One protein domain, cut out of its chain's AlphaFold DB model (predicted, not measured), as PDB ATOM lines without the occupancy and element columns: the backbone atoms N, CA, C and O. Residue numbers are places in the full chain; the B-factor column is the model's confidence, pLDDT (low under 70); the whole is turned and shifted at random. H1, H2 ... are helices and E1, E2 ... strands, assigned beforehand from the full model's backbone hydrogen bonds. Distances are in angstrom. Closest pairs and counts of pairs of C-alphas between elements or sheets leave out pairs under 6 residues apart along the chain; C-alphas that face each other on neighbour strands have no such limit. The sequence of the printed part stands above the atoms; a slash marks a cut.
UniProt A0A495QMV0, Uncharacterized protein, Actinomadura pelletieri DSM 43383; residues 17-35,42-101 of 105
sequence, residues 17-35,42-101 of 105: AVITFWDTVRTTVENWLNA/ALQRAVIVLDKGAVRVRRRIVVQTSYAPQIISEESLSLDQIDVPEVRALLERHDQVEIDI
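Overview. This is residues 17 to 35 and 42 to 101 of the 105 residues of an uncharacterized protein of Actinomadura pelletieri DSM 43383 (UniProt A0A495QMV0). One twisted sheet of four strands has both helices over one face, the long H1 slanting over E2 and the short H2 over E1 and E4; the other face has no named helix. The printed part has 79 residues, with H1, E1, E2, E3, H2 and E4 in that order along it. The sheet runs E3, E2, E1, E4, all antiparallel, and the class is mixed, helices and strands. The whole is compact, with a radius of gyration of the C-alphas of 12.7 A and spans of 34 by 25 by 18 A.

Arrangement. Look first at H1, residues 18 to 35, then at E1, residues 45 to 52, E2, residues 56 to 64, and E3, residues 69 to 78. H1 is on the sheet at a height of 9.7 A, slantwise to E2 at 39 degrees on the local plane; its closest C-alphas to E3 are those of Trp 32 and Ile 72, 7.0 A apart. E1, E2 and E3 form a meander, each strand the antiparallel neighbour of the one before; find N 49 and O 60 at 2.8 A, and N 59 and O 75 at 2.8 A. E3 bends by 59 degrees at residue 72. H2, residues 85 to 93, is on the same face as H1 but apart from it. E4, residues 96 to 100, is antiparallel to E1, with N 50 and O 97 at 2.8 A. H2 lies over E1 and E4 at a height of 9.1 A; the closest C-alphas of H2 and E4 are Leu 91 and Val 97, 6.4 A. In H1 and H2 every O i to N i+4 pair is within hydrogen-bond range.

Along the chain. Find C-alpha 18 at (18.395, -37.359, 133.520); from there H1 runs 25.9 A. E1 spans 22.1 A, E2 25.3 A, E3 25.5 A and H2 12.6 A. E4 runs 13.4 A and ends at C-alpha 100, (12.746, -32.140, 119.829).

Size, cuts and confidence. The farthest C-alphas, of Ala 35 and Arg 93, are 36.5 A apart. Residues 36 to 41 are not printed; C-alphas 35 and 42 stand 13.2 A apart across the cut. Of the links printed whole, none is long. The pLDDT is under 70 at residues 17 to 21 and residue 83.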
ATOM      1  N   ALA A  17      19.701 -39.428 137.005       44.72
ATOM      2  CA  ALA A  17      20.486 -38.234 136.650       44.72
ATOM      3  C   ALA A  17      19.871 -37.388 135.520       44.72
ATOM      4  O   ALA A  17      20.109 -36.188 135.426       44.72
ATOM      5  N   VAL A  18      19.034 -38.001 134.681       50.78
ATOM      6  CA  VAL A  18      18.395 -37.359 133.520       50.78
ATOM      7  C   VAL A  18      17.277 -36.391 133.944       50.78
ATOM      8  O   VAL A  18      16.963 -35.450 133.220       50.78
ATOM      9  N   ILE A  19      16.724 -36.566 135.149       52.62
ATOM     10  CA  ILE A  19      15.620 -35.751 135.673       52.62
ATOM     11  C   ILE A  19      16.021 -34.275 135.738       52.62
ATOM     12  O   ILE A  19      15.277 -33.431 135.263       52.62
ATOM     13  N   THR A  20      17.213 -33.947 136.238       62.41
ATOM     14  CA  THR A  20      17.621 -32.556 136.482       62.41
ATOM     15  C   THR A  20      17.796 -31.753 135.196       62.41
ATOM     16  O   THR A  20      17.404 -30.587 135.140       62.41
ATOM     17  N   PHE A  21      18.354 -32.364 134.144       69.25
ATOM     18  CA  PHE A  21      18.539 -31.693 132.854       69.25
ATOM     19  C   PHE A  21      17.188 -31.351 132.214       69.25
ATOM     20  O   PHE A  21      16.959 -30.204 131.827       69.25
ATOM     21  N   TRP A  22      16.281 -32.327 132.154       73.06
ATOM     22  CA  TRP A  22      14.957 -32.146 131.559       73.06
ATOM     23  C   TRP A  22      14.041 -31.265 132.395       73.06
ATOM     24  O   TRP A  22      13.338 -30.429 131.837       73.06
ATOM     25  N   ASP A  23      14.092 -31.389 133.717       75.06
ATOM     26  CA  ASP A  23      13.331 -30.545 134.632       75.06
ATOM     27  C   ASP A  23      13.767 -29.078 134.529       75.06
ATOM     28  O   ASP A  23      12.926 -28.182 134.457       75.06
ATOM     29  N   THR A  24      15.074 -28.825 134.375       79.25
ATOM     30  CA  THR A  24      15.596 -27.472 134.122       79.25
ATOM     31  C   THR A  24      15.071 -26.910 132.801       79.25
ATOM     32  O   THR A  24      14.652 -25.752 132.744       79.25
ATOM     33  N   VAL A  25      15.071 -27.709 131.730       82.19
ATOM     34  CA  VAL A  25      14.558 -27.283 130.419       82.19
ATOM     35  C   VAL A  25      13.057 -27.008 130.489       82.19
ATOM     36  O   VAL A  25      12.627 -25.935 130.067       82.19
ATOM     37  N   ARG A  26      12.271 -27.922 131.070       83.69
ATOM     38  CA  ARG A  26      10.824 -27.758 131.254       83.69
ATOM     39  C   ARG A  26      10.519 -26.505 132.062       83.69
ATOM     40  O   ARG A  26       9.782 -25.652 131.583       83.69
ATOM     41  N   THR A  27      11.158 -26.343 133.217       86.00
ATOM     42  CA  THR A  27      11.005 -25.157 134.071       86.00
ATOM     43  C   THR A  27      11.361 -23.877 133.315       86.00
ATOM     44  O   THR A  27      10.663 -22.874 133.428       86.00
ATOM     45  N   THR A  28      12.413 -23.895 132.491       88.81
ATOM     46  CA  THR A  28      12.809 -22.736 131.673       88.81
ATOM     47  C   THR A  28      11.740 -22.381 130.638       88.81
ATOM     48  O   THR A  28      11.384 -21.210 130.499       88.81
ATOM     49  N   VAL A  29      11.201 -23.379 129.930       87.81
ATOM     50  CA  VAL A  29      10.139 -23.177 128.932       87.81
ATOM     51  C   VAL A  29       8.840 -22.722 129.595       87.81
ATOM     52  O   VAL A  29       8.218 -21.776 129.120       87.81
ATOM     53  N   GLU A  30       8.444 -23.336 130.709       89.25
ATOM     54  CA  GLU A  30       7.247 -22.961 131.467       89.25
ATOM     55  C   GLU A  30       7.351 -21.539 132.021       89.25
ATOM     56  O   GLU A  30       6.422 -20.749 131.866       89.25
ATOM     57  N   ASN A  31       8.500 -21.166 132.588       91.25
ATOM     58  CA  ASN A  31       8.747 -19.800 133.045       91.25
ATOM     59  C   ASN A  31       8.660 -18.796 131.892       91.25
ATOM     60  O   ASN A  31       8.068 -17.728 132.053       91.25
ATOM     61  N   TRP A  32       9.199 -19.138 130.720       91.31
ATOM     62  CA  TRP A  32       9.099 -18.288 129.537       91.31
ATOM     63  C   TRP A  32       7.653 -18.150 129.040       91.31
ATOM     64  O   TRP A  32       7.217 -17.032 128.760       91.31
ATOM     65  N   LEU A  33       6.891 -19.248 128.984       89.56
ATOM     66  CA  LEU A  33       5.471 -19.234 128.622       89.56
ATOM     67  C   LEU A  33       4.662 -18.350 129.574       89.56
ATOM     68  O   LEU A  33       3.920 -17.478 129.124       89.56
ATOM     69  N   ASN A  34       4.871 -18.523 130.880       90.19
ATOM     70  CA  ASN A  34       4.224 -17.725 131.916       90.19
ATOM     71  C   ASN A  34       4.569 -16.235 131.778       90.19
ATOM     72  O   ASN A  34       3.672 -15.395 131.822       90.19
ATOM     73  N   ALA A  35       5.840 -15.901 131.535       90.69
ATOM     74  CA  ALA A  35       6.278 -14.520 131.326       90.69
ATOM     75  C   ALA A  35       5.613 -13.852 130.108       90.69
ATOM     76  O   ALA A  35       5.414 -12.639 130.106       90.69
ATOM     77  N   ALA A  42       0.291 -22.902 122.610       84.81
ATOM     78  CA  ALA A  42       0.852 -21.875 121.738       84.81
ATOM     79  C   ALA A  42       2.234 -22.261 121.178       84.81
ATOM     80  O   ALA A  42       2.714 -21.612 120.243       84.81
ATOM     81  N   LEU A  43       2.879 -23.294 121.739       87.19
ATOM     82  CA  LEU A  43       4.125 -23.843 121.217       87.19
ATOM     83  C   LEU A  43       3.834 -24.710 119.993       87.19
ATOM     84  O   LEU A  43       3.176 -25.741 120.078       87.19
ATOM     85  N   GLN A  44       4.368 -24.295 118.852       89.31
ATOM     86  CA  GLN A  44       4.377 -25.093 117.627       89.31
ATOM     87  C   GLN A  44       5.583 -26.029 117.577       89.31
ATOM     88  O   GLN A  44       5.530 -27.077 116.941       89.31
ATOM     89  N   ARG A  45       6.686 -25.627 118.215       87.00
ATOM     90  CA  ARG A  45       7.924 -26.397 118.293       87.00
ATOM     91  C   ARG A  45       8.696 -25.990 119.538       87.00
ATOM     92  O   ARG A  45       8.710 -24.815 119.900       87.00
ATOM     93  N   ALA A  46       9.373 -26.938 120.162       87.31
ATOM     94  CA  ALA A  46      10.351 -26.660 121.196       87.31
ATOM     95  C   ALA A  46      11.522 -27.609 120.982       87.31
ATOM     96  O   ALA A  46      11.321 -28.818 120.896       87.31
ATOM     97  N   VAL A  47      12.728 -27.065 120.853       88.75
ATOM     98  CA  VAL A  47      13.931 -27.854 120.598       88.75
ATOM     99  C   VAL A  47      15.093 -27.383 121.450       88.75
ATOM    100  O   VAL A  47      15.238 -26.195 121.749       88.75
ATOM    101  N   ILE A  48      15.956 -28.322 121.810       87.38
ATOM    102  CA  ILE A  48      17.271 -28.029 122.367       87.38
ATOM    103  C   ILE A  48      18.277 -28.188 121.233       87.38
ATOM    104  O   ILE A  48      18.421 -29.271 120.672       87.38
ATOM    105  N   VAL A  49      18.985 -27.112 120.914       88.69
ATOM    106  CA  VAL A  49      20.096 -27.114 119.966       88.69
ATOM    107  C   VAL A  49      21.394 -27.158 120.759       88.69
ATOM    108  O   VAL A  49      21.638 -26.306 121.614       88.69
ATOM    109  N   LEU A  50      22.223 -28.153 120.487       87.56
ATOM    110  CA  LEU A  50      23.539 -28.326 121.084       87.56
ATOM    111  C   LEU A  50      24.584 -28.177 119.987       87.56
ATOM    112  O   LEU A  50      24.661 -29.017 119.096       87.56
ATOM    113  N   ASP A  51      25.384 -27.121 120.053       88.06
ATOM    114  CA  ASP A  51      26.478 -26.866 119.119       88.06
ATOM    115  C   ASP A  51      27.808 -27.176 119.800       88.06
ATOM    116  O   ASP A  51      28.174 -26.558 120.803       88.06
ATOM    117  N   LYS A  52      28.562 -28.121 119.257       84.00
ATOM    118  CA  LYS A  52      29.894 -28.454 119.742       84.00
ATOM    119  C   LYS A  52      30.907 -27.441 119.218       84.00
ATOM    120  O   LYS A  52      31.165 -27.334 118.025       84.00
ATOM    121  N   GLY A  53      31.517 -26.710 120.140       79.88
ATOM    122  CA  GLY A  53      32.762 -25.991 119.912       79.88
ATOM    123  C   GLY A  53      33.980 -26.853 120.251       79.88
ATOM    124  O   GLY A  53      33.863 -27.987 120.709       79.88
ATOM    125  N   ALA A  54      35.176 -26.288 120.079       74.38
ATOM    126  CA  ALA A  54      36.436 -27.004 120.311       74.38
ATOM    127  C   ALA A  54      36.620 -27.506 121.761       74.38
ATOM    128  O   ALA A  54      37.260 -28.529 121.976       74.38
ATOM    129  N   VAL A  55      36.078 -26.781 122.748       75.38
ATOM    130  CA  VAL A  55      36.236 -27.086 124.189       75.38
ATOM    131  C   VAL A  55      34.901 -27.062 124.944       75.38
ATOM    132  O   VAL A  55      34.776 -27.640 126.018       75.38
ATOM    133  N   ARG A  56      33.886 -26.389 124.394       84.94
ATOM    134  CA  ARG A  56      32.586 -26.170 125.038       84.94
ATOM    135  C   ARG A  56      31.464 -26.541 124.090       84.94
ATOM    136  O   ARG A  56      31.603 -26.373 122.884       84.94
ATOM    137  N   VAL A  57      30.348 -26.976 124.646       84.75
ATOM    138  CA  VAL A  57      29.090 -27.205 123.947       84.75
ATOM    139  C   VAL A  57      28.145 -26.059 124.275       84.75
ATOM    140  O   VAL A  57      27.844 -25.790 125.436       84.75
ATOM    141  N   ARG A  58      27.673 -25.361 123.250       88.69
ATOM    142  CA  ARG A  58      26.660 -24.324 123.392       88.69
ATOM    143  C   ARG A  58      25.288 -24.978 123.358       88.69
ATOM    144  O   ARG A  58      24.900 -25.539 122.342       88.69
ATOM    145  N   ARG A  59      24.554 -24.896 124.458       88.25
ATOM    146  CA  ARG A  59      23.158 -25.311 124.555       88.25
ATOM    147  C   ARG A  59      22.262 -24.110 124.326       88.25
ATOM    148  O   ARG A  59      22.392 -23.109 125.020       88.25
ATOM    149  N   ARG A  60      21.315 -24.228 123.406       91.12
ATOM    150  CA  ARG A  60      20.268 -23.242 123.147       91.12
ATOM    151  C   ARG A  60      18.914 -23.918 123.262       91.12
ATOM    152  O   ARG A  60      18.689 -24.940 122.627       91.12
ATOM    153  N   ILE A  61      18.016 -23.351 124.056       90.12
ATOM    154  CA  ILE A  61      16.614 -23.767 124.082       90.12
ATOM    155  C   ILE A  61      15.865 -22.825 123.153       90.12
ATOM    156  O   ILE A  61      15.823 -21.614 123.387       90.12
ATOM    157  N   VAL A  62      15.310 -23.383 122.084       90.94
ATOM    158  CA  VAL A  62      14.584 -22.645 121.058       90.94
ATOM    159  C   VAL A  62      13.127 -23.057 121.115       90.94
ATOM    160  O   VAL A  62      12.796 -24.231 120.973       90.94
ATOM    161  N   VAL A  63      12.248 -22.082 121.295       90.88
ATOM    162  CA  VAL A  63      10.802 -22.284 121.218       90.88
ATOM    163  C   VAL A  63      10.267 -21.569 119.995       90.88
ATOM    164  O   VAL A  63      10.712 -20.478 119.648       90.88
ATOM    165  N   GLN A  64       9.301 -22.174 119.328       90.56
ATOM    166  CA  GLN A  64       8.615 -21.589 118.192       90.56
ATOM    167  C   GLN A  64       7.141 -21.457 118.530       90.56
ATOM    168  O   GLN A  64       6.466 -22.434 118.850       90.56
ATOM    169  N   THR A  65       6.649 -20.231 118.426       88.38
ATOM    170  CA  THR A  65       5.223 -19.910 118.482       88.38
ATOM    171  C   THR A  65       4.756 -19.456 117.101       88.38
ATOM    172  O   THR A  65       5.538 -19.426 116.149       88.38
ATOM    173  N   SER A  66       3.493 -19.048 116.987       85.50
ATOM    174  CA  SER A  66       2.902 -18.545 115.741       85.50
ATOM    175  C   SER A  66       3.587 -17.309 115.141       85.50
ATOM    176  O   SER A  66       3.308 -16.975 113.994       85.50
ATOM    177  N   TYR A  67       4.451 -16.620 115.891       78.62
ATOM    178  CA  TYR A  67       5.132 -15.412 115.423       78.62
ATOM    179  C   TYR A  67       6.497 -15.719 114.806       78.62
ATOM    180  O   TYR A  67       6.728 -15.442 113.632       78.62
ATOM    181  N   ALA A  68       7.418 -16.256 115.611       83.56
ATOM    182  CA  ALA A  68       8.796 -16.523 115.216       83.56
ATOM    183  C   ALA A  68       9.472 -17.496 116.201       83.56
ATOM    184  O   ALA A  68       9.064 -17.564 117.366       83.56
ATOM    185  N   PRO A  69      10.520 -18.221 115.767       88.12
ATOM    186  CA  PRO A  69      11.394 -18.952 116.675       88.12
ATOM    187  C   PRO A  69      12.177 -17.982 117.570       88.12
ATOM    188  O   PRO A  69      12.734 -16.991 117.095       88.12
ATOM    189  N   GLN A  70      12.232 -18.278 118.864       90.81
ATOM    190  CA  GLN A  70      12.937 -17.495 119.872       90.81
ATOM    191  C   GLN A  70      13.865 -18.391 120.685       90.81
ATOM    192  O   GLN A  70      13.486 -19.481 121.111       90.81
ATOM    193  N   ILE A  71      15.085 -17.910 120.920       92.62
ATOM    194  CA  ILE A  71      16.019 -18.533 121.856       92.62
ATOM    195  C   ILE A  71      15.674 -17.997 123.241       92.62
ATOM    196  O   ILE A  71      15.805 -16.801 123.488       92.62
ATOM    197  N   ILE A  72      15.219 -18.873 124.132       91.38
ATOM    198  CA  ILE A  72      14.765 -18.482 125.477       91.38
ATOM    199  C   ILE A  72      15.825 -18.722 126.545       91.38
ATOM    200  O   ILE A  72      15.734 -18.198 127.649       91.38
ATOM    201  N   SER A  73      16.828 -19.530 126.213       90.62
ATOM    202  CA  SER A  73      17.979 -19.792 127.059       90.62
ATOM    203  C   SER A  73      19.160 -20.186 126.194       90.62
ATOM    204  O   SER A  73      19.014 -20.934 125.223       90.62
ATOM    205  N   GLU A  74      20.326 -19.674 126.555       91.12
ATOM    206  CA  GLU A  74      21.595 -20.037 125.957       91.12
ATOM    207  C   GLU A  74      22.624 -20.222 127.068       91.12
ATOM    208  O   GLU A  74      22.817 -19.343 127.905       91.12
ATOM    209  N   GLU A  75      23.300 -21.364 127.058       87.00
ATOM    210  CA  GLU A  75      24.301 -21.707 128.054       87.00
ATOM    211  C   GLU A  75      25.499 -22.377 127.393       87.00
ATOM    212  O   GLU A  75      25.369 -23.128 126.427       87.00
ATOM    213  N   SER A  76      26.689 -22.097 127.911       84.94
ATOM    214  CA  SER A  76      27.905 -22.794 127.503       84.94
ATOM    215  C   SER A  76      28.235 -23.848 128.543       84.94
ATOM    216  O   SER A  76      28.632 -23.512 129.654       84.94
ATOM    217  N   LEU A  77      28.088 -25.106 128.152       82.19
ATOM    218  CA  LEU A  77      28.398 -26.270 128.963       82.19
ATOM    219  C   LEU A  77      29.748 -26.843 128.531       82.19
ATOM    220  O   LEU A  77      30.131 -26.762 127.363       82.19
ATOM    221  N   SER A  78      30.478 -27.448 129.452       81.00
ATOM    222  CA  SER A  78      31.578 -28.341 129.101       81.00
ATOM    223  C   SER A  78      31.019 -29.723 128.736       81.00
ATOM    224  O   SER A  78      29.918 -30.088 129.148       81.00
ATOM    225  N   LEU A  79      31.748 -30.499 127.930       73.00
ATOM    226  CA  LEU A  79      31.270 -31.800 127.435       73.00
ATOM    227  C   LEU A  79      31.008 -32.805 128.579       73.00
ATOM    228  O   LEU A  79      30.132 -33.661 128.478       73.00
ATOM    229  N   ASP A  80      31.747 -32.664 129.677       73.88
ATOM    230  CA  ASP A  80      31.605 -33.396 130.937       73.88
ATOM    231  C   ASP A  80      30.326 -33.060 131.714       73.88
ATOM    232  O   ASP A  80      29.853 -33.914 132.452       73.88
ATOM    233  N   GLN A  81      29.728 -31.882 131.500       71.81
ATOM    234  CA  GLN A  81      28.448 -31.487 132.110       71.81
ATOM    235  C   GLN A  81      27.232 -32.052 131.358       71.81
ATOM    236  O   GLN A  81      26.090 -31.880 131.784       71.81
ATOM    237  N   ILE A  82      27.449 -32.688 130.203       73.44
ATOM    238  CA  ILE A  82      26.392 -33.354 129.443       73.44
ATOM    239  C   ILE A  82      26.280 -34.783 129.957       73.44
ATOM    240  O   ILE A  82      26.936 -35.692 129.446       73.44
ATOM    241  N   ASP A  83      25.436 -34.978 130.964       69.88
ATOM    242  CA  ASP A  83      25.261 -36.263 131.655       69.88
ATOM    243  C   ASP A  83      24.474 -37.310 130.854       69.88
ATOM    244  O   ASP A  83      24.290 -38.430 131.321       69.88
ATOM    245  N   VAL A  84      24.017 -36.971 129.644       73.12
ATOM    246  CA  VAL A  84      23.276 -37.880 128.760       73.12
ATOM    247  C   VAL A  84      24.248 -38.533 127.763       73.12
ATOM    248  O   VAL A  84      24.717 -37.850 126.842       73.12
ATOM    249  N   PRO A  85      24.577 -39.833 127.913       74.06
ATOM    250  CA  PRO A  85      25.578 -40.515 127.086       74.06
ATOM    251  C   PRO A  85      25.264 -40.485 125.586       74.06
ATOM    252  O   PRO A  85      26.161 -40.345 124.762       74.06
ATOM    253  N   GLU A  86      23.990 -40.568 125.224       74.94
ATOM    254  CA  GLU A  86      23.465 -40.575 123.860       74.94
ATOM    255  C   GLU A  86      23.703 -39.225 123.201       74.94
ATOM    256  O   GLU A  86      24.181 -39.151 122.072       74.94
ATOM    257  N   VAL A  87      23.420 -38.145 123.929       76.38
ATOM    258  CA  VAL A  87      23.662 -36.779 123.465       76.38
ATOM    259  C   VAL A  87      25.158 -36.551 123.286       76.38
ATOM    260  O   VAL A  87      25.576 -35.980 122.280       76.38
ATOM    261  N   ARG A  88      25.981 -37.056 124.211       77.75
ATOM    262  CA  ARG A  88      27.441 -37.009 124.091       77.75
ATOM    263  C   ARG A  88      27.928 -37.773 122.857       77.75
ATOM    264  O   ARG A  88      28.684 -37.216 122.070       77.75
ATOM    265  N   ALA A  89      27.434 -38.989 122.633       79.88
ATOM    266  CA  ALA A  89      27.773 -39.804 121.468       79.88
ATOM    267  C   ALA A  89      27.318 -39.168 120.142       79.88
ATOM    268  O   ALA A  89      27.990 -39.316 119.121       79.88
ATOM    269  N   LEU A  90      26.190 -38.452 120.140       80.25
ATOM    270  CA  LEU A  90      25.735 -37.678 118.986       80.25
ATOM    271  C   LEU A  90      26.649 -36.472 118.733       80.25
ATOM    272  O   LEU A  90      27.059 -36.269 117.595       80.25
ATOM    273  N   LEU A  91      27.043 -35.734 119.773       80.31
ATOM    274  CA  LEU A  91      27.992 -34.614 119.675       80.31
ATOM    275  C   LEU A  91      29.421 -35.066 119.323       80.31
ATOM    276  O   LEU A  91      30.225 -34.306 118.789       80.31
ATOM    277  N   GLU A  92      29.794 -36.309 119.611       81.25
ATOM    278  CA  GLU A  92      31.059 -36.876 119.134       81.25
ATOM    279  C   GLU A  92      31.068 -37.061 117.615       81.25
ATOM    280  O   GLU A  92      32.100 -36.836 116.986       81.25
ATOM    281  N   ARG A  93      29.921 -37.422 117.031       80.62
ATOM    282  CA  ARG A  93      29.767 -37.679 115.591       80.62
ATOM    283  C   ARG A  93      29.358 -36.446 114.791       80.62
ATOM    284  O   ARG A  93      29.601 -36.402 113.587       80.62
ATOM    285  N   HIS A  94      28.721 -35.477 115.440       81.25
ATOM    286  CA  HIS A  94      28.130 -34.309 114.806       81.25
ATOM    287  C   HIS A  94      28.511 -33.038 115.555       81.25
ATOM    288  O   HIS A  94      28.429 -32.973 116.779       81.25
ATOM    289  N   ASP A  95      28.861 -31.994 114.808       84.50
ATOM    290  CA  ASP A  95      29.157 -30.681 115.389       84.50
ATOM    291  C   ASP A  95      27.905 -29.997 115.953       84.50
ATOM    292  O   ASP A  95      28.004 -29.036 116.710       84.50
ATOM    293  N   GLN A  96      26.718 -30.484 115.594       84.81
ATOM    294  CA  GLN A  96      25.450 -29.944 116.049       84.81
ATOM    295  C   GLN A  96      24.414 -31.055 116.197       84.81
ATOM    296  O   GLN A  96      24.287 -31.917 115.326       84.81
ATOM    297  N   VAL A  97      23.659 -31.007 117.290       84.88
ATOM    298  CA  VAL A  97      22.569 -31.936 117.595       84.88
ATOM    299  C   VAL A  97      21.330 -31.132 117.948       84.88
ATOM    300  O   VAL A  97      21.397 -30.199 118.747       84.88
ATOM    301  N   GLU A  98      20.197 -31.504 117.367       84.50
ATOM    302  CA  GLU A  98      18.904 -30.925 117.700       84.50
ATOM    303  C   GLU A  98      17.998 -32.000 118.297       84.50
ATOM    304  O   GLU A  98      17.854 -33.086 117.732       84.50
ATOM    305  N   ILE A  99      17.406 -31.692 119.447       82.56
ATOM    306  CA  ILE A  99      16.520 -32.588 120.185       82.56
ATOM    307  C   ILE A  99      15.150 -31.927 120.246       82.56
ATOM    308  O   ILE A  99      15.030 -30.833 120.799       82.56
ATOM    309  N   ASP A 100      14.134 -32.577 119.680       83.31
ATOM    310  CA  ASP A 100      12.746 -32.140 119.829       83.31
ATOM    311  C   ASP A 100      12.235 -32.515 121.218       83.31
ATOM    312  O   ASP A 100      12.400 -33.653 121.657       83.31
ATOM    313  N   ILE A 101      11.668 -31.529 121.907       80.88
ATOM    314  CA  ILE A 101      11.194 -31.644 123.285       80.88
ATOM    315  C   ILE A 101       9.714 -31.307 123.413       80.88
ATOM    316  O   ILE A 101       9.184 -31.306 124.519       80.88
TER     317      ILE A 101